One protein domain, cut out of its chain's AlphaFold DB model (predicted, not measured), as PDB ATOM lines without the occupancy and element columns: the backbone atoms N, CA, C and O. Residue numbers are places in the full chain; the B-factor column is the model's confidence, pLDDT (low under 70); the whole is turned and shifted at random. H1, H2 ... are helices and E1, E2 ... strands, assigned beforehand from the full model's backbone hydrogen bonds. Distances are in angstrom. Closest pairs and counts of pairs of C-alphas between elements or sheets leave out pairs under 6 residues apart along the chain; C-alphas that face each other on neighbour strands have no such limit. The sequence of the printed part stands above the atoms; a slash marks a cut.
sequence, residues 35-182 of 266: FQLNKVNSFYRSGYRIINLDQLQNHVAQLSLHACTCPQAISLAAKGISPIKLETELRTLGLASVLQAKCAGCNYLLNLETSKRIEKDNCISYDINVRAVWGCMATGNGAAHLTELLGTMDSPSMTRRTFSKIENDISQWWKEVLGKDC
ATOM      1  N   PHE A  35     110.633 163.386 206.602       50.41
ATOM      2  CA  PHE A  35     109.365 163.764 205.992       50.41
ATOM      3  C   PHE A  35     108.572 162.498 205.661       50.41
ATOM      4  O   PHE A  35     108.909 161.763 204.735       50.41
ATOM      5  N   GLN A  36     107.517 162.229 206.430       51.00
ATOM      6  CA  GLN A  36     106.544 161.200 206.082       51.00
ATOM      7  C   GLN A  36     105.396 161.841 205.307       51.00
ATOM      8  O   GLN A  36     104.570 162.567 205.863       51.00
ATOM      9  N   LEU A  37     105.339 161.566 204.005       54.41
ATOM     10  CA  LEU A  37     104.196 161.920 203.172       54.41
ATOM     11  C   LEU A  37     103.099 160.878 203.385       54.41
ATOM     12  O   LEU A  37     103.070 159.832 202.743       54.41
ATOM     13  N   ASN A  38     102.201 161.161 204.323       52.97
ATOM     14  CA  ASN A  38     101.011 160.346 204.518       52.97
ATOM     15  C   ASN A  38      99.945 160.721 203.485       52.97
ATOM     16  O   ASN A  38      99.691 161.904 203.244       52.97
ATOM     17  N   LYS A  39      99.288 159.711 202.903       52.94
ATOM     18  CA  LYS A  39      98.134 159.913 202.019       52.94
ATOM     19  C   LYS A  39      97.031 160.627 202.806       52.94
ATOM     20  O   LYS A  39      96.568 160.129 203.831       52.94
ATOM     21  N   VAL A  40      96.622 161.804 202.341       53.97
ATOM     22  CA  VAL A  40      95.526 162.565 202.946       53.97
ATOM     23  C   VAL A  40      94.211 161.941 202.497       53.97
ATOM     24  O   VAL A  40      93.940 161.873 201.301       53.97
ATOM     25  N   ASN A  41      93.392 161.493 203.451       44.25
ATOM     26  CA  ASN A  41      91.993 161.154 203.194       44.25
ATOM     27  C   ASN A  41      91.224 162.458 202.956       44.25
ATOM     28  O   ASN A  41      90.614 162.997 203.875       44.25
ATOM     29  N   SER A  42      91.306 163.003 201.744       50.78
ATOM     30  CA  SER A  42      90.398 164.063 201.327       50.78
ATOM     31  C   SER A  42      89.126 163.420 200.764       50.78
ATOM     32  O   SER A  42      89.164 162.354 200.154       50.78
ATOM     33  N   PHE A  43      87.982 164.070 200.974       52.47
ATOM     34  CA  PHE A  43      86.717 163.717 200.313       52.47
ATOM     35  C   PHE A  43      86.758 163.978 198.794       52.47
ATOM     36  O   PHE A  43      85.792 163.698 198.084       52.47
ATOM     37  N   TYR A  44      87.870 164.516 198.287       54.50
ATOM     38  CA  TYR A  44      88.122 164.726 196.875       54.50
ATOM     39  C   TYR A  44      88.766 163.473 196.283       54.50
ATOM     40  O   TYR A  44      89.542 162.785 196.940       54.50
ATOM     41  N   ARG A  45      88.406 163.160 195.034       60.59
ATOM     42  CA  ARG A  45      88.860 161.967 194.306       60.59
ATOM     43  C   ARG A  45      90.365 161.763 194.510       60.59
ATOM     44  O   ARG A  45      91.171 162.618 194.123       60.59
ATOM     45  N   SER A  46      90.720 160.649 195.154       70.31
ATOM     46  CA  SER A  46      92.101 160.184 195.228       70.31
ATOM     47  C   SER A  46      92.673 160.131 193.819       70.31
ATOM     48  O   SER A  46      91.946 159.768 192.902       70.31
ATOM     49  N   GLY A  47      93.931 160.519 193.653       84.50
ATOM     50  CA  GLY A  47      94.586 160.463 192.358       84.50
ATOM     51  C   GLY A  47      95.986 161.048 192.392       84.50
ATOM     52  O   GLY A  47      96.398 161.647 193.392       84.50
ATOM     53  N   TYR A  48      96.711 160.898 191.292       92.25
ATOM     54  CA  TYR A  48      98.057 161.431 191.143       92.25
ATOM     55  C   TYR A  48      98.000 162.899 190.722       92.25
ATOM     56  O   TYR A  48      97.246 163.296 189.829       92.25
ATOM     57  N   ARG A  49      98.794 163.737 191.392       93.38
ATOM     58  CA  ARG A  49      98.966 165.150 191.041       93.38
ATOM     59  C   ARG A  49     100.320 165.330 190.380       93.38
ATOM     60  O   ARG A  49     101.318 164.797 190.857       93.38
ATOM     61  N   ILE A  50     100.343 166.095 189.298       95.00
ATOM     62  CA  ILE A  50     101.584 166.469 188.631       95.00
ATOM     63  C   ILE A  50     102.113 167.724 189.324       95.00
ATOM     64  O   ILE A  50     101.373 168.690 189.518       95.00
ATOM     65  N   ILE A  51     103.383 167.692 189.727       97.06
ATOM     66  CA  ILE A  51     104.037 168.779 190.455       97.06
ATOM     67  C   ILE A  51     105.317 169.161 189.718       97.06
ATOM     68  O   ILE A  51     106.138 168.302 189.397       97.06
ATOM     69  N   ASN A  52     105.497 170.454 189.462       96.56
ATOM     70  CA  ASN A  52     106.755 170.994 188.969       96.56
ATOM     71  C   ASN A  52     107.847 170.830 190.046       96.56
ATOM     72  O   ASN A  52     107.673 171.265 191.184       96.56
ATOM     73  N   LEU A  53     108.969 170.199 189.691       96.56
ATOM     74  CA  LEU A  53     110.023 169.858 190.652       96.56
ATOM     75  C   LEU A  53     110.693 171.089 191.276       96.56
ATOM     76  O   LEU A  53     110.990 171.062 192.467       96.56
ATOM     77  N   ASP A  54     110.851 172.182 190.527       96.38
ATOM     78  CA  ASP A  54     111.417 173.427 191.060       96.38
ATOM     79  C   ASP A  54     110.490 174.033 192.121       96.38
ATOM     80  O   ASP A  54     110.928 174.488 193.181       96.38
ATOM     81  N   GLN A  55     109.177 173.999 191.878       95.44
ATOM     82  CA  GLN A  55     108.198 174.419 192.877       95.44
ATOM     83  C   GLN A  55     108.178 173.492 194.085       95.44
ATOM     84  O   GLN A  55     108.160 173.985 195.209       95.44
ATOM     85  N   LEU A  56     108.232 172.174 193.878       96.31
ATOM     86  CA  LEU A  56     108.321 171.217 194.977       96.31
ATOM     87  C   LEU A  56     109.544 171.500 195.855       96.31
ATOM     88  O   LEU A  56     109.416 171.536 197.076       96.31
ATOM     89  N   GLN A  57     110.704 171.752 195.250       96.94
ATOM     90  CA  GLN A  57     111.924 172.096 195.974       96.94
ATOM     91  C   GLN A  57     111.750 173.377 196.803       96.94
ATOM     92  O   GLN A  57     112.096 173.390 197.986       96.94
ATOM     93  N   ASN A  58     111.169 174.427 196.219       97.19
ATOM     94  CA  ASN A  58     110.890 175.677 196.931       97.19
ATOM     95  C   ASN A  58     109.931 175.465 198.111       97.19
ATOM     96  O   ASN A  58     110.181 175.957 199.213       97.19
ATOM     97  N   HIS A  59     108.869 174.686 197.909       97.06
ATOM     98  CA  HIS A  59     107.897 174.342 198.950       97.06
ATOM     99  C   HIS A  59     108.533 173.539 200.084       97.06
ATOM    100  O   HIS A  59     108.335 173.860 201.255       97.06
ATOM    101  N   VAL A  60     109.345 172.530 199.759       96.75
ATOM    102  CA  VAL A  60     110.075 171.731 200.754       96.75
ATOM    103  C   VAL A  60     111.045 172.607 201.546       96.75
ATOM    104  O   VAL A  60     111.114 172.472 202.768       96.75
ATOM    105  N   ALA A  61     111.746 173.539 200.896       97.12
ATOM    106  CA  ALA A  61     112.641 174.472 201.577       97.12
ATOM    107  C   ALA A  61     111.885 175.377 202.565       97.12
ATOM    108  O   ALA A  61     112.306 175.513 203.715       97.12
ATOM    109  N   GLN A  62     110.741 175.938 202.159       97.56
ATOM    110  CA  GLN A  62     109.904 176.775 203.029       97.56
ATOM    111  C   GLN A  62     109.342 175.994 204.223       97.56
ATOM    112  O   GLN A  62     109.422 176.456 205.362       97.56
ATOM    113  N   LEU A  63     108.818 174.788 203.980       97.06
ATOM    114  CA  LEU A  63     108.303 173.911 205.033       97.06
ATOM    115  C   LEU A  63     109.402 173.501 206.017       97.06
ATOM    116  O   LEU A  63     109.175 173.514 207.227       97.06
ATOM    117  N   SER A  64     110.593 173.178 205.510       96.31
ATOM    118  CA  SER A  64     111.746 172.811 206.338       96.31
ATOM    119  C   SER A  64     112.207 173.987 207.196       96.31
ATOM    120  O   SER A  64     112.400 173.830 208.399       96.31
ATOM    121  N   LEU A  65     112.313 175.184 206.611       97.25
ATOM    122  CA  LEU A  65     112.683 176.398 207.340       97.25
ATOM    123  C   LEU A  65     111.687 176.705 208.466       97.25
ATOM    124  O   LEU A  65     112.090 177.027 209.586       97.25
ATOM    125  N   HIS A  66     110.389 176.562 208.197       97.31
ATOM    126  CA  HIS A  66     109.358 176.725 209.218       97.31
ATOM    127  C   HIS A  66     109.464 175.662 210.325       97.31
ATOM    128  O   HIS A  66     109.431 175.994 211.510       97.31
ATOM    129  N   ALA A  67     109.641 174.388 209.961       96.31
ATOM    130  CA  ALA A  67     109.767 173.299 210.929       96.31
ATOM    131  C   ALA A  67     110.978 173.487 211.863       96.31
ATOM    132  O   ALA A  67     110.869 173.208 213.056       96.31
ATOM    133  N   CYS A  68     112.089 174.022 211.348       96.12
ATOM    134  CA  CYS A  68     113.295 174.314 212.130       96.12
ATOM    135  C   CYS A  68     113.199 175.573 213.005       96.12
ATOM    136  O   CYS A  68     114.034 175.761 213.884       96.12
ATOM    137  N   THR A  69     112.225 176.454 212.766       97.50
ATOM    138  CA  THR A  69     112.065 177.710 213.522       97.50
ATOM    139  C   THR A  69     110.895 177.671 214.501       97.50
ATOM    140  O   THR A  69     110.853 178.470 215.432       97.50
ATOM    141  N   CYS A  70     109.960 176.729 214.344       97.81
ATOM    142  CA  CYS A  70     108.807 176.571 215.225       97.81
ATOM    143  C   CYS A  70     109.148 175.686 216.449       97.81
ATOM    144  O   CYS A  70     109.322 174.476 216.293       97.81
ATOM    145  N   PRO A  71     109.156 176.217 217.694       97.94
ATOM    146  CA  PRO A  71     109.520 175.434 218.884       97.94
ATOM    147  C   PRO A  71     108.612 174.218 219.116       97.94
ATOM    148  O   PRO A  71     109.065 173.141 219.503       97.94
ATOM    149  N   GLN A  72     107.316 174.374 218.836       98.19
ATOM    150  CA  GLN A  72     106.335 173.297 218.961       98.19
ATOM    151  C   GLN A  72     106.550 172.211 217.895       98.19
ATOM    152  O   GLN A  72     106.449 171.028 218.211       98.19
ATOM    153  N   ALA A  73     106.904 172.589 216.660       97.19
ATOM    154  CA  ALA A  73     107.257 171.639 215.605       97.19
ATOM    155  C   ALA A  73     108.500 170.820 215.975       97.19
ATOM    156  O   ALA A  73     108.490 169.599 215.831       97.19
ATOM    157  N   ILE A  74     109.532 171.470 216.524       96.75
ATOM    158  CA  ILE A  74     110.749 170.801 217.005       96.75
ATOM    159  C   ILE A  74     110.406 169.798 218.117       96.75
ATOM    160  O   ILE A  74     110.862 168.657 218.078       96.75
ATOM    161  N   SER A  75     109.550 170.183 219.072       97.31
ATOM    162  CA  SER A  75     109.102 169.281 220.144       97.31
ATOM    163  C   SER A  75     108.349 168.054 219.615       97.31
ATOM    164  O   SER A  75     108.532 166.950 220.129       97.31
ATOM    165  N   LEU A  76     107.518 168.222 218.581       96.75
ATOM    166  CA  LEU A  76     106.818 167.112 217.926       96.75
ATOM    167  C   LEU A  76     107.789 166.194 217.176       96.75
ATOM    168  O   LEU A  76     107.725 164.976 217.347       96.75
ATOM    169  N   ALA A  77     108.725 166.773 216.422       95.50
ATOM    170  CA  ALA A  77     109.740 166.021 215.692       95.50
ATOM    171  C   ALA A  77     110.626 165.189 216.637       95.50
ATOM    172  O   ALA A  77     110.881 164.019 216.360       95.50
ATOM    173  N   ALA A  78     111.007 165.737 217.799       95.25
ATOM    174  CA  ALA A  78     111.766 165.022 218.831       95.25
ATOM    175  C   ALA A  78     111.017 163.806 219.411       95.25
ATOM    176  O   ALA A  78     111.641 162.861 219.889       95.25
ATOM    177  N   LYS A  79     109.680 163.801 219.340       96.94
ATOM    178  CA  LYS A  79     108.822 162.670 219.734       96.94
ATOM    179  C   LYS A  79     108.568 161.684 218.585       96.94
ATOM    180  O   LYS A  79     107.765 160.770 218.743       96.94
ATOM    181  N   GLY A  80     109.196 161.878 217.422       93.56
ATOM    182  CA  GLY A  80     108.957 161.074 216.221       93.56
ATOM    183  C   GLY A  80     107.614 161.355 215.536       93.56
ATOM    184  O   GLY A  80     107.167 160.555 214.716       93.56
ATOM    185  N   ILE A  81     106.956 162.472 215.859       94.44
ATOM    186  CA  ILE A  81     105.686 162.883 215.251       94.44
ATOM    187  C   ILE A  81     105.991 163.862 214.113       94.44
ATOM    188  O   ILE A  81     106.720 164.831 214.314       94.44
ATOM    189  N   SER A  82     105.416 163.642 212.924       94.81
ATOM    190  CA  SER A  82     105.614 164.551 211.785       94.81
ATOM    191  C   SER A  82     105.093 165.959 212.117       94.81
ATOM    192  O   SER A  82     103.890 166.111 212.350       94.81
ATOM    193  N   PRO A  83     105.949 167.000 212.118       96.62
ATOM    194  CA  PRO A  83     105.534 168.354 212.478       96.62
ATOM    195  C   PRO A  83     104.685 169.023 211.397       96.62
ATOM    196  O   PRO A  83     103.909 169.928 211.694       96.62
ATOM    197  N   ILE A  84     104.828 168.586 210.146       97.38
ATOM    198  CA  ILE A  84     104.074 169.084 209.000       97.38
ATOM    199  C   ILE A  84     103.143 167.973 208.523       97.38
ATOM    200  O   ILE A  84     103.559 166.822 208.355       97.38
ATOM    201  N   LYS A  85     101.883 168.327 208.280       95.19
ATOM    202  CA  LYS A  85     100.883 167.441 207.688       95.19
ATOM    203  C   LYS A  85     100.228 168.141 206.507       95.19
ATOM    204  O   LYS A  85      99.860 169.306 206.607       95.19
ATOM    205  N   LEU A  86     100.052 167.429 205.398       94.62
ATOM    206  CA  LEU A  86      99.199 167.908 204.318       94.62
ATOM    207  C   LEU A  86      97.732 167.813 204.775       94.62
ATOM    208  O   LEU A  86      97.283 166.747 205.196       94.62
ATOM    209  N   GLU A  87      97.016 168.934 204.785       93.19
ATOM    210  CA  GLU A  87      95.668 169.043 205.357       93.19
ATOM    211  C   GLU A  87      94.595 168.814 204.296       93.19
ATOM    212  O   GLU A  87      93.733 167.954 204.465       93.19
ATOM    213  N   THR A  88      94.661 169.551 203.189       93.00
ATOM    214  CA  THR A  88      93.650 169.483 202.131       93.00
ATOM    215  C   THR A  88      94.199 169.955 200.784       93.00
ATOM    216  O   THR A  88      95.280 170.535 200.696       93.00
ATOM    217  N   GLU A  89      93.441 169.712 199.722       93.00
ATOM    218  CA  GLU A  89      93.605 170.351 198.421       93.00
ATOM    219  C   GLU A  89      92.554 171.462 198.317       93.00
ATOM    220  O   GLU A  89      91.356 171.188 198.310       93.00
ATOM    221  N   LEU A  90      92.992 172.723 198.299       91.94
ATOM    222  CA  LEU A  90      92.093 173.882 198.350       91.94
ATOM    223  C   LEU A  90      91.333 174.084 197.043       91.94
ATOM    224  O   LEU A  90      90.165 174.464 197.046       91.94
ATOM    225  N   ARG A  91      92.026 173.899 195.917       89.56
ATOM    226  CA  ARG A  91      91.464 174.100 194.580       89.56
ATOM    227  C   ARG A  91      92.218 173.293 193.535       89.56
ATOM    228  O   ARG A  91      93.441 173.166 193.606       89.56
ATOM    229  N   THR A  92      91.473 172.848 192.531       91.38
ATOM    230  CA  THR A  92      91.963 172.224 191.297       91.38
ATOM    231  C   THR A  92      91.598 173.111 190.113       91.38
ATOM    232  O   THR A  92      90.422 173.419 189.905       91.38
ATOM    233  N   LEU A  93      92.587 173.520 189.328       90.81
ATOM    234  CA  LEU A  93      92.435 174.383 188.158       90.81
ATOM    235  C   LEU A  93      93.036 173.666 186.947       90.81
ATOM    236  O   LEU A  93      94.125 173.997 186.485       90.81
ATOM    237  N   GLY A  94      92.330 172.646 186.456       91.88
ATOM    238  CA  GLY A  94      92.862 171.722 185.452       91.88
ATOM    239  C   GLY A  94      93.866 170.750 186.072       91.88
ATOM    240  O   GLY A  94      93.546 170.094 187.058       91.88
ATOM    241  N   LEU A  95      95.069 170.686 185.500       95.12
ATOM    242  CA  LEU A  95      96.192 169.878 185.994       95.12
ATOM    243  C   LEU A  95      96.934 170.522 187.169       95.12
ATOM    244  O   LEU A  95      97.725 169.862 187.841       95.12
ATOM    245  N   ALA A  96      96.719 171.818 187.392       96.19
ATOM    246  CA  ALA A  96      97.306 172.536 188.508       96.19
ATOM    247  C   ALA A  96      96.423 172.433 189.755       96.19
ATOM    248  O   ALA A  96      95.198 172.559 189.681       96.19
ATOM    249  N   SER A  97      97.067 172.299 190.907       95.06
ATOM    250  CA  SER A  97      96.422 172.232 192.211       95.06
ATOM    251  C   SER A  97      97.086 173.187 193.191       95.06
ATOM    252  O   SER A  97      98.263 173.530 193.057       95.06
ATOM    253  N   VAL A  98      96.329 173.598 194.206       95.69
ATOM    254  CA  VAL A  98      96.881 174.263 195.391       95.69
ATOM    255  C   VAL A  98      96.627 173.379 196.596       95.69
ATOM    256  O   VAL A  98      95.487 173.212 197.033       95.69
ATOM    257  N   LEU A  99      97.702 172.796 197.108       95.69
ATOM    258  CA  LEU A  99      97.688 171.944 198.288       95.69
ATOM    259  C   LEU A  99      97.901 172.812 199.532       95.69
ATOM    260  O   LEU A  99      98.620 173.802 199.472       95.69
ATOM    261  N   GLN A 100      97.302 172.458 200.661       96.62
ATOM    262  CA  GLN A 100      97.505 173.152 201.929       96.62
ATOM    263  C   GLN A 100      98.215 172.230 202.911       96.62
ATOM    264  O   GLN A 100      97.731 171.141 203.222       96.62
ATOM    265  N   ALA A 101      99.368 172.672 203.398       97.31
ATOM    266  CA  ALA A 101     100.110 172.027 204.466       97.31
ATOM    267  C   ALA A 101      99.934 172.809 205.767       97.31
ATOM    268  O   ALA A 101      99.924 174.037 205.768       97.31
ATOM    269  N   LYS A 102      99.827 172.089 206.879       97.81
ATOM    270  CA  LYS A 102      99.647 172.644 208.215       97.81
ATOM    271  C   LYS A 102     100.758 172.186 209.141       97.81
ATOM    272  O   LYS A 102     101.074 170.994 209.211       97.81
ATOM    273  N   CYS A 103     101.316 173.129 209.886       98.25
ATOM    274  CA  CYS A 103     102.188 172.836 211.012       98.25
ATOM    275  C   CYS A 103     101.350 172.367 212.207       98.25
ATOM    276  O   CYS A 103     100.503 173.105 212.703       98.25
ATOM    277  N   ALA A 104     101.599 171.156 212.700       97.44
ATOM    278  CA  ALA A 104     100.910 170.594 213.861       97.44
ATOM    279  C   ALA A 104     101.299 171.278 215.185       97.44
ATOM    280  O   ALA A 104     100.592 171.131 216.177       97.44
ATOM    281  N   GLY A 105     102.414 172.017 215.203       97.38
ATOM    282  CA  GLY A 105     102.846 172.796 216.358       97.38
ATOM    283  C   GLY A 105     102.022 174.073 216.518       97.38
ATOM    284  O   GLY A 105     101.214 174.180 217.434       97.38
ATOM    285  N   CYS A 106     102.211 175.023 215.599       97.94
ATOM    286  CA  CYS A 106     101.627 176.365 215.692       97.94
ATOM    287  C   CYS A 106     100.380 176.590 214.820       97.94
ATOM    288  O   CYS A 106      99.892 177.714 214.743       97.94
ATOM    289  N   ASN A 107      99.871 175.556 214.141       97.94
ATOM    290  CA  ASN A 107      98.747 175.633 213.195       97.94
ATOM    291  C   ASN A 107      98.968 176.558 211.985       97.94
ATOM    292  O   ASN A 107      98.009 176.890 211.292       97.94
ATOM    293  N   TYR A 108     100.212 176.953 211.698       97.88
ATOM    294  CA  TYR A 108     100.537 177.748 210.515       97.88
ATOM    295  C   TYR A 108     100.223 176.975 209.226       97.88
ATOM    296  O   TYR A 108     100.567 175.795 209.108       97.88
ATOM    297  N   LEU A 109      99.566 177.645 208.275       97.94
ATOM    298  CA  LEU A 109      99.121 177.084 206.999       97.94
ATOM    299  C   LEU A 109     100.004 177.597 205.861       97.94
ATOM    300  O   LEU A 109     100.167 178.805 205.699       97.94
ATOM    301  N   LEU A 110     100.527 176.682 205.048       97.81
ATOM    302  CA  LEU A 110     101.259 176.986 203.822       97.81
ATOM    303  C   LEU A 110     100.499 176.452 202.613       97.81
ATOM    304  O   LEU A 110     100.091 175.291 202.586       97.81
ATOM    305  N   ASN A 111     100.368 177.291 201.590       97.44
ATOM    306  CA  ASN A 111      99.762 176.915 200.320       97.44
ATOM    307  C   ASN A 111     100.860 176.536 199.324       97.44
ATOM    308  O   ASN A 111     101.754 177.331 199.043       97.44
ATOM    309  N   LEU A 112     100.770 175.328 198.780       97.31
ATOM    310  CA  LEU A 112     101.733 174.729 197.871       97.31
ATOM    311  C   LEU A 112     101.095 174.631 196.482       97.31
ATOM    312  O   LEU A 112     100.255 173.765 196.225       97.31
ATOM    313  N   GLU A 113     101.459 175.538 195.583       97.06
ATOM    314  CA  GLU A 113     101.037 175.458 194.180       97.06
ATOM    315  C   GLU A 113     101.838 174.377 193.443       97.06
ATOM    316  O   GLU A 113     103.058 174.310 193.596       97.06
ATOM    317  N   THR A 114     101.171 173.534 192.649       97.38
ATOM    318  CA  THR A 114     101.841 172.439 191.922       97.38
ATOM    319  C   THR A 114     102.411 172.843 190.563       97.38
ATOM    320  O   THR A 114     103.230 172.115 190.002       97.38
ATOM    321  N   SER A 115     101.982 173.984 190.016       97.56
ATOM    322  CA  SER A 115     102.528 174.559 188.783       97.56
ATOM    323  C   SER A 115     102.713 176.070 188.904       97.56
ATOM    324  O   SER A 115     102.013 176.742 189.663       97.56
ATOM    325  N   LYS A 116     103.629 176.627 188.100       97.25
ATOM    326  CA  LYS A 116     103.825 178.075 187.985       97.25
ATOM    327  C   LYS A 116     102.550 178.735 187.470       97.25
ATOM    328  O   LYS A 116     102.008 178.318 186.442       97.25
ATOM    329  N   ARG A 117     102.096 179.758 188.190       95.81
ATOM    330  CA  ARG A 117     101.000 180.635 187.783       95.81
ATOM    331  C   ARG A 117     101.487 181.600 186.701       95.81
ATOM    332  O   ARG A 117     102.561 182.190 186.824       95.81
ATOM    333  N   ILE A 118     100.707 181.723 185.637       95.25
ATOM    334  CA  ILE A 118     100.914 182.648 184.525       95.25
ATOM    335  C   ILE A 118      99.759 183.641 184.567       95.25
ATOM    336  O   ILE A 118      98.596 183.244 184.507       95.25
ATOM    337  N   GLU A 119     100.082 184.921 184.679       94.44
ATOM    338  CA  GLU A 119      99.103 186.002 184.652       94.44
ATOM    339  C   GLU A 119      99.339 186.829 183.392       94.44
ATOM    340  O   GLU A 119     100.429 187.366 183.200       94.44
ATOM    341  N   LYS A 120      98.332 186.891 182.519       89.19
ATOM    342  CA  LYS A 120      98.348 187.712 181.302       89.19
ATOM    343  C   LYS A 120      96.964 188.328 181.125       89.19
ATOM    344  O   LYS A 120      95.983 187.599 181.175       89.19
ATOM    345  N   ASP A 121      96.879 189.646 180.953       88.50
ATOM    346  CA  ASP A 121      95.630 190.364 180.646       88.50
ATOM    347  C   ASP A 121      94.460 190.030 181.599       88.50
ATOM    348  O   ASP A 121      93.337 189.767 181.175       88.50
ATOM    349  N   ASN A 122      94.727 189.981 182.912       87.81
ATOM    350  CA  ASN A 122      93.779 189.564 183.965       87.81
ATOM    351  C   ASN A 122      93.267 188.113 183.853       87.81
ATOM    352  O   ASN A 122      92.396 187.686 184.616       87.81
ATOM    353  N   CYS A 123      93.820 187.322 182.937       86.62
ATOM    354  CA  CYS A 123      93.605 185.891 182.846       86.62
ATOM    355  C   CYS A 123      94.674 185.157 183.661       86.62
ATOM    356  O   CYS A 123      95.877 185.353 183.476       86.62
ATOM    357  N   ILE A 124      94.222 184.290 184.566       91.25
ATOM    358  CA  ILE A 124      95.092 183.408 185.340       91.25
ATOM    359  C   ILE A 124      95.077 182.032 184.684       91.25
ATOM    360  O   ILE A 124      94.034 181.374 184.621       91.25
ATOM    361  N   SER A 125      96.253 181.590 184.260       93.81
ATOM    362  CA  SER A 125      96.518 180.258 183.726       93.81
ATOM    363  C   SER A 125      97.668 179.612 184.499       93.81
ATOM    364  O   SER A 125      98.364 180.259 185.278       93.81
ATOM    365  N   TYR A 126      97.880 178.313 184.303       96.88
ATOM    366  CA  TYR A 126      99.016 177.597 184.882       96.88
ATOM    367  C   TYR A 126      99.865 176.999 183.767       96.88
ATOM    368  O   TYR A 126      99.317 176.446 182.813       96.88
ATOM    369  N   ASP A 127     101.188 177.088 183.913       97.50
ATOM    370  CA  ASP A 127     102.169 176.611 182.926       97.50
ATOM    371  C   ASP A 127     101.911 175.161 182.497       97.50
ATOM    372  O   ASP A 127     101.859 174.865 181.304       97.50
ATOM    373  N   ILE A 128     101.619 174.275 183.454       97.75
ATOM    374  CA  ILE A 128     101.300 172.876 183.167       97.75
ATOM    375  C   ILE A 128     100.076 172.700 182.256       97.75
ATOM    376  O   ILE A 128     100.086 171.840 181.378       97.75
ATOM    377  N   ASN A 129      99.037 173.527 182.419       97.38
ATOM    378  CA  ASN A 129      97.842 173.443 181.585       97.38
ATOM    379  C   ASN A 129      98.157 173.898 180.158       97.38
ATOM    380  O   ASN A 129      97.753 173.238 179.205       97.38
ATOM    381  N   VAL A 130      98.905 174.998 180.017       97.56
ATOM    382  CA  VAL A 130      99.325 175.527 178.710       97.56
ATOM    383  C   VAL A 130     100.154 174.489 177.959       97.56
ATOM    384  O   VAL A 130      99.854 174.183 176.806       97.56
ATOM    385  N   ARG A 131     101.140 173.875 178.623       97.69
ATOM    386  CA  ARG A 131     101.982 172.826 178.025       97.69
ATOM    387  C   ARG A 131     101.187 171.590 177.620       97.69
ATOM    388  O   ARG A 131     101.428 171.054 176.543       97.69
ATOM    389  N   ALA A 132     100.249 171.145 178.456       97.75
ATOM    390  CA  ALA A 132      99.427 169.979 178.147       97.75
ATOM    391  C   ALA A 132      98.534 170.215 176.921       97.75
ATOM    392  O   ALA A 132      98.459 169.355 176.044       97.75
ATOM    393  N   VAL A 133      97.898 171.389 176.827       98.12
ATOM    394  CA  VAL A 133      97.071 171.756 175.666       98.12
ATOM    395  C   VAL A 133      97.924 171.892 174.414       98.12
ATOM    396  O   VAL A 133      97.588 171.301 173.392       98.12
ATOM    397  N   TRP A 134      99.058 172.589 174.502       97.81
ATOM    398  CA  TRP A 134      99.982 172.725 173.377       97.81
ATOM    399  C   TRP A 134     100.476 171.366 172.865       97.81
ATOM    400  O   TRP A 134     100.442 171.120 171.663       97.81
ATOM    401  N   GLY A 135     100.866 170.455 173.763       97.94
ATOM    402  CA  GLY A 135     101.281 169.100 173.390       97.94
ATOM    403  C   GLY A 135     100.170 168.301 172.697       97.94
ATOM    404  O   GLY A 135     100.438 167.564 171.747       97.94
ATOM    405  N   CYS A 136      98.914 168.486 173.114       97.94
ATOM    406  CA  CYS A 136      97.767 167.889 172.426       97.94
ATOM    407  C   CYS A 136      97.591 168.476 171.021       97.94
ATOM    408  O   CYS A 136      97.533 167.720 170.055       97.94
ATOM    409  N   MET A 137      97.603 169.807 170.886       97.50
ATOM    410  CA  MET A 137      97.496 170.482 169.586       97.50
ATOM    411  C   MET A 137      98.605 170.042 168.622       97.50
ATOM    412  O   MET A 137      98.328 169.689 167.479       97.50
ATOM    413  N   ALA A 138      99.853 169.994 169.097       97.31
ATOM    414  CA  ALA A 138     101.015 169.608 168.296       97.31
ATOM    415  C   ALA A 138     100.953 168.156 167.787       97.31
ATOM    416  O   ALA A 138     101.586 167.826 166.788       97.31
ATOM    417  N   THR A 139     100.188 167.290 168.456       97.81
ATOM    418  CA  THR A 139     100.001 165.881 168.078       97.81
ATOM    419  C   THR A 139      98.674 165.617 167.361       97.81
ATOM    420  O   THR A 139      98.361 164.465 167.073       97.81
ATOM    421  N   GLY A 140      97.885 166.657 167.061       97.25
ATOM    422  CA  GLY A 140      96.559 166.518 166.446       97.25
ATOM    423  C   GLY A 140      95.482 165.972 167.394       97.25
ATOM    424  O   GLY A 140      94.421 165.538 166.946       97.25
ATOM    425  N   ASN A 141      95.739 165.986 168.703       97.94
ATOM    426  CA  ASN A 141      94.834 165.489 169.731       97.94
ATOM    427  C   ASN A 141      93.955 166.609 170.306       97.94
ATOM    428  O   ASN A 141      94.412 167.710 170.602       97.94
ATOM    429  N   GLY A 142      92.679 166.295 170.535       97.44
ATOM    430  CA  GLY A 142      91.731 167.181 171.219       97.44
ATOM    431  C   GLY A 142      91.574 166.915 172.724       97.44
ATOM    432  O   GLY A 142      92.142 165.980 173.288       97.44
ATOM    433  N   ALA A 143      90.699 167.695 173.366       97.88
ATOM    434  CA  ALA A 143      90.403 167.617 174.803       97.88
ATOM    435  C   ALA A 143      89.969 166.223 175.308       97.88
ATOM    436  O   ALA A 143      90.245 165.866 176.455       97.88
ATOM    437  N   ALA A 144      89.276 165.441 174.471       97.94
ATOM    438  CA  ALA A 144      88.830 164.092 174.820       97.94
ATOM    439  C   ALA A 144      90.020 163.144 175.046       97.94
ATOM    440  O   ALA A 144      90.081 162.498 176.087       97.94
ATOM    441  N   HIS A 145      91.004 163.156 174.142       98.12
ATOM    442  CA  HIS A 145      92.220 162.344 174.254       98.12
ATOM    443  C   HIS A 145      93.043 162.724 175.487       98.12
ATOM    444  O   HIS A 145      93.514 161.852 176.210       98.12
ATOM    445  N   LEU A 146      93.166 164.026 175.783       97.44
ATOM    446  CA  LEU A 146      93.834 164.474 177.007       97.44
ATOM    447  C   LEU A 146      93.116 163.955 178.261       97.44
ATOM    448  O   LEU A 146      93.760 163.516 179.207       97.44
ATOM    449  N   THR A 147      91.783 163.992 178.270       97.12
ATOM    450  CA  THR A 147      90.975 163.493 179.394       97.12
ATOM    451  C   THR A 147      91.148 161.989 179.583       97.12
ATOM    452  O   THR A 147      91.313 161.541 180.715       97.12
ATOM    453  N   GLU A 148      91.142 161.219 178.495       97.44
ATOM    454  CA  GLU A 148      91.382 159.775 178.521       97.44
ATOM    455  C   GLU A 148      92.778 159.458 179.067       97.44
ATOM    456  O   GLU A 148      92.897 158.712 180.039       97.44
ATOM    457  N   LEU A 149      93.817 160.112 178.536       96.69
ATOM    458  CA  LEU A 149      95.197 159.956 178.997       96.69
ATOM    459  C   LEU A 149      95.333 160.247 180.499       96.69
ATOM    460  O   LEU A 149      95.902 159.446 181.238       96.69
ATOM    461  N   LEU A 150      94.773 161.357 180.981       95.44
ATOM    462  CA  LEU A 150      94.808 161.709 182.406       95.44
ATOM    463  C   LEU A 150      94.010 160.725 183.265       95.44
ATOM    464  O   LEU A 150      94.443 160.392 184.367       95.44
ATOM    465  N   GLY A 151      92.893 160.215 182.741       93.81
ATOM    466  CA  GLY A 151      92.107 159.159 183.371       93.81
ATOM    467  C   GLY A 151      92.904 157.869 183.564       93.81
ATOM    468  O   GLY A 151      92.832 157.278 184.639       93.81
ATOM    469  N   THR A 152      93.726 157.465 182.586       95.44
ATOM    470  CA  THR A 152      94.595 156.275 182.731       95.44
ATOM    471  C   THR A 152      95.650 156.432 183.828       95.44
ATOM    472  O   THR A 152      96.058 155.444 184.435       95.44
ATOM    473  N   MET A 153      96.060 157.669 184.121       93.94
ATOM    474  CA  MET A 153      97.008 157.991 185.189       93.94
ATOM    475  C   MET A 153      96.327 158.302 186.526       93.94
ATOM    476  O   MET A 153      97.012 158.744 187.443       93.94
ATOM    477  N   ASP A 154      95.002 158.144 186.639       92.38
ATOM    478  CA  ASP A 154      94.210 158.578 187.801       92.38
ATOM    479  C   ASP A 154      94.537 160.033 188.209       92.38
ATOM    480  O   ASP A 154      94.693 160.377 189.381       92.38
ATOM    481  N   SER A 155      94.734 160.898 187.210       91.88
ATOM    482  CA  SER A 155      95.083 162.308 187.379       91.88
ATOM    483  C   SER A 155      93.862 163.186 187.089       91.88
ATOM    484  O   SER A 155      93.052 162.842 186.223       91.88
ATOM    485  N   PRO A 156      93.669 164.316 187.796       91.06
ATOM    486  CA  PRO A 156      92.519 165.174 187.556       91.06
ATOM    487  C   PRO A 156      92.538 165.693 186.118       91.06
ATOM    488  O   PRO A 156      93.532 166.231 185.640       91.06
ATOM    489  N   SER A 157      91.412 165.540 185.427       92.94
ATOM    490  CA  SER A 157      91.241 166.056 184.075       92.94
ATOM    491  C   SER A 157      90.944 167.551 184.079       92.94
ATOM    492  O   SER A 157      90.312 168.083 184.993       92.94
ATOM    493  N   MET A 158      91.287 168.222 182.987       94.44
ATOM    494  CA  MET A 158      90.849 169.587 182.728       94.44
ATOM    495  C   MET A 158      89.479 169.610 182.033       94.44
ATOM    496  O   MET A 158      89.168 168.749 181.217       94.44
ATOM    497  N   THR A 159      88.648 170.616 182.327       95.00
ATOM    498  CA  THR A 159      87.349 170.760 181.650       95.00
ATOM    499  C   THR A 159      87.523 171.152 180.179       95.00
ATOM    500  O   THR A 159      88.443 171.897 179.836       95.00
ATOM    501  N   ARG A 160      86.585 170.743 179.311       97.06
ATOM    502  CA  ARG A 160      86.579 171.142 177.889       97.06
ATOM    503  C   ARG A 160      86.607 172.664 177.703       97.06
ATOM    504  O   ARG A 160      87.291 173.151 176.816       97.06
ATOM    505  N   ARG A 161      85.905 173.418 178.560       96.19
ATOM    506  CA  ARG A 161      85.896 174.892 178.515       96.19
ATOM    507  C   ARG A 161      87.286 175.470 178.776       96.19
ATOM    508  O   ARG A 161      87.723 176.351 178.046       96.19
ATOM    509  N   THR A 162      87.978 174.964 179.797       95.44
ATOM    510  CA  THR A 162      89.349 175.389 180.112       95.44
ATOM    511  C   THR A 162      90.313 175.015 178.986       95.44
ATOM    512  O   THR A 162      91.128 175.849 178.610       95.44
ATOM    513  N   PHE A 163      90.176 173.816 178.405       97.69
ATOM    514  CA  PHE A 163      90.965 173.395 177.243       97.69
ATOM    515  C   PHE A 163      90.807 174.368 176.074       97.69
ATOM    516  O   PHE A 163      91.793 174.952 175.642       97.69
ATOM    517  N   SER A 164      89.573 174.595 175.611       97.56
ATOM    518  CA  SER A 164      89.310 175.452 174.449       97.56
ATOM    519  C   SER A 164      89.728 176.902 174.680       97.56
ATOM    520  O   SER A 164      90.166 177.571 173.752       97.56
ATOM    521  N   LYS A 165      89.636 177.397 175.921       96.12
ATOM    522  CA  LYS A 165      90.159 178.723 176.264       96.12
ATOM    523  C   LYS A 165      91.674 178.798 176.034       96.12
ATOM    524  O   LYS A 165      92.128 179.686 175.330       96.12
ATOM    525  N   ILE A 166      92.431 177.847 176.582       96.88
ATOM    526  CA  ILE A 166      93.895 177.809 176.442       96.88
ATOM    527  C   ILE A 166      94.307 177.572 174.981       96.88
ATOM    528  O   ILE A 166      95.258 178.179 174.505       96.88
ATOM    529  N   GLU A 167      93.586 176.715 174.261       97.69
ATOM    530  CA  GLU A 167      93.788 176.463 172.829       97.69
ATOM    531  C   GLU A 167      93.622 177.745 171.997       97.69
ATOM    532  O   GLU A 167      94.453 178.041 171.133       97.69
ATOM    533  N   ASN A 168      92.595 178.546 172.297       96.69
ATOM    534  CA  ASN A 168      92.388 179.846 171.664       96.69
ATOM    535  C   ASN A 168      93.514 180.832 172.007       96.69
ATOM    536  O   ASN A 168      94.016 181.497 171.100       96.69
ATOM    537  N   ASP A 169      93.940 180.894 173.273       95.38
ATOM    538  CA  ASP A 169      95.043 181.761 173.712       95.38
ATOM    539  C   ASP A 169      96.345 181.410 172.965       95.38
ATOM    540  O   ASP A 169      97.009 182.288 172.413       95.38
ATOM    541  N   ILE A 170      96.677 180.116 172.866       95.69
ATOM    542  CA  ILE A 170      97.843 179.630 172.109       95.69
ATOM    543  C   ILE A 170      97.711 180.003 170.629       95.69
ATOM    544  O   ILE A 170      98.663 180.502 170.030       95.69
ATOM    545  N   SER A 171      96.534 179.802 170.037       96.06
ATOM    546  CA  SER A 171      96.285 180.127 168.628       96.06
ATOM    547  C   SER A 171      96.462 181.620 168.340       96.06
ATOM    548  O   SER A 171      96.980 181.990 167.287       96.06
ATOM    549  N   GLN A 172      96.062 182.491 169.270       94.69
ATOM    550  CA  GLN A 172      96.302 183.932 169.165       94.69
ATOM    551  C   GLN A 172      97.794 184.262 169.237       94.69
ATOM    552  O   GLN A 172      98.275 185.009 168.388       94.69
ATOM    553  N   TRP A 173      98.550 183.652 170.157       93.38
ATOM    554  CA  TRP A 173     100.005 183.859 170.227       93.38
ATOM    555  C   TRP A 173     100.703 183.451 168.929       93.38
ATOM    556  O   TRP A 173     101.597 184.148 168.462       93.38
ATOM    557  N   TRP A 174     100.266 182.354 168.308       93.50
ATOM    558  CA  TRP A 174     100.780 181.939 167.002       93.50
ATOM    559  C   TRP A 174     100.478 182.965 165.910       93.50
ATOM    560  O   TRP A 174     101.373 183.304 165.140       93.50
ATOM    561  N   LYS A 175      99.255 183.504 165.861       93.19
ATOM    562  CA  LYS A 175      98.901 184.578 164.917       93.19
ATOM    563  C   LYS A 175      99.751 185.832 165.130       93.19
ATOM    564  O   LYS A 175     100.187 186.430 164.153       93.19
ATOM    565  N   GLU A 176     100.017 186.209 166.379       92.69
ATOM    566  CA  GLU A 176     100.875 187.354 166.713       92.69
ATOM    567  C   GLU A 176     102.331 187.154 166.272       92.69
ATOM    568  O   GLU A 176     102.979 188.116 165.864       92.69
ATOM    569  N   VAL A 177     102.858 185.930 166.368       92.50
ATOM    570  CA  VAL A 177     104.218 185.600 165.914       92.50
ATOM    571  C   VAL A 177     104.275 185.584 164.387       92.50
ATOM    572  O   VAL A 177     105.077 186.300 163.797       92.50
ATOM    573  N   LEU A 178     103.366 184.855 163.734       90.19
ATOM    574  CA  LEU A 178     103.326 184.749 162.272       90.19
ATOM    575  C   LEU A 178     103.046 186.094 161.588       90.19
ATOM    576  O   LEU A 178     103.608 186.370 160.533       90.19
ATOM    577  N   GLY A 179     102.217 186.946 162.194       90.19
ATOM    578  CA  GLY A 179     101.924 188.281 161.672       90.19
ATOM    579  C   GLY A 179     103.107 189.253 161.736       90.19
ATOM    580  O   GLY A 179     103.105 190.242 161.014       90.19
ATOM    581  N   LYS A 180     104.117 188.990 162.577       86.50
ATOM    582  CA  LYS A 180     105.356 189.788 162.617       86.50
ATOM    583  C   LYS A 180     106.369 189.340 161.568       86.50
ATOM    584  O   LYS A 180     107.112 190.175 161.063       86.50
ATOM    585  N   ASP A 181     106.385 188.047 161.257       81.56
ATOM    586  CA  ASP A 181     107.404 187.439 160.399       81.56
ATOM    587  C   ASP A 181     106.982 187.347 158.924       81.56
ATOM    588  O   ASP A 181     107.832 187.156 158.056       81.56
ATOM    589  N   CYS A 182     105.689 187.497 158.616       70.88
ATOM    590  CA  CYS A 182     105.196 187.535 157.242       70.88
ATOM    591  C   CYS A 182     105.089 188.997 156.764       70.88
ATOM    592  O   CYS A 182     104.159 189.698 157.175       70.88
TER     593      CYS A 182
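This is residues 35 to 182 of the 266 residues of an uncharacterized protein of Mizuhopecten yessoensis (UniProt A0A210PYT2). The domain is an elongated, loosely built body of two lobes joined end to end: in one, the strongly twisted sheet of E1, E2 and E3 has the helix H1 running along it and the short H2 at its far end; in the other, H3, H4 and H5 pack at steep angles to one another. The small hairpin E4 and E5 lies at the join, and residues 172 to 182, of which 172 to 181 belong to H5, stick out at one extreme of the long axis. The printed part has 148 residues with five named helices and five named strands, in the order H1 H2 E1 E2 E3 E4 E5 H3 H4 H5, and its class is mixed, helices and strands. Both sheets, E1 - E2 - E3 and E4 - E5, are antiparallel. The whole is loose, with a radius of gyration of the C-alphas of 19.0 A and spans of 65 by 33 by 22 A.

Residues 35 to 52 hold no named element. H1, residues 53 to 69, begins at C-alpha 53 at (110.023, 169.858, 190.652) and is 24.3 A long. H2 is residues 71 to 78. E1, residues 84 to 93, is 24.5 A long and bends by 53 degrees at residue 87; E2, residues 96 to 103, begins at C-alpha 96 at (97.306, 172.536, 188.508) and is 23.0 A long. E3, residues 109 to 113, is 13.1 A long. E4 is residues 117 to 120 and E5 residues 123 to 126. H3, residues 127 to 138, is 16.3 A long, and H4, residues 143 to 152, is 14.5 A long. H5, residues 160 to 181, is 31.7 A long and ends at C-alpha 181 at (107.404, 187.439, 160.399).

E1, E2 and E3 form a meander, each strand the antiparallel neighbour of the one before, with E1 and E3 as edge strands. The hairpin E1 and E2 has N 87 and O 100 at 2.8 A, within hydrogen-bond range; the hairpin E2 and E3 has N 112 and O 99 at 2.7 A. H1 is on this sheet at a height of 8.3 A, two layers with the helix on one face. It runs along the strands, at 13 degrees to E2 on the local plane; its closest C-alphas to E3 are those of His 59 and Leu 112, 6.3 A apart. H2 only grazes the sheet, with its residues 72 to 77. H1 and H2 only just touch, only at the corner, with 3 pairs of C-alphas within 8 A, the closest Ala 67 and Ala 73 at 5.6 A. The closest C-alphas of E2 and H3 are those of Ala 96 and Ile 128, 6.7 A apart. In the hairpin E4 and E5, N 118 and O 125 are 2.8 A apart, within hydrogen-bond range. H3 and H5 touch, about perpendicular at 74 degrees, closest at the C-alphas of Val 130 and Ile 166, 6.3 A; H5 does so with residues 163 to 170 alone. H3, with residues 132 to 136 alone, touches H4 at a steep tilt of 65 degrees, opposite ways, closest at the C-alphas of Cys 136 and Leu 146, 6.9 A. H4 and H5 only just touch, with 3 pairs of C-alphas within 8 A. H1 is apart from H3, H4 and H5. Every O i to N i+4 pair is within hydrogen-bond range in H1, H2, H3 and H4, and 17 of 18 in H5.

The two C-alphas farthest apart, those of Lys 79 and Cys 182, are 67.4 A apart. Residues 172 to 182, of which 172 to 181 belong to H5, stand free. The printed part has no cut and no long link; H4 to H5, with 7 residues between them, is short, and the other links are tight. The mean pLDDT of the printed part is 91.9, and residues 35 to 45 are under 70.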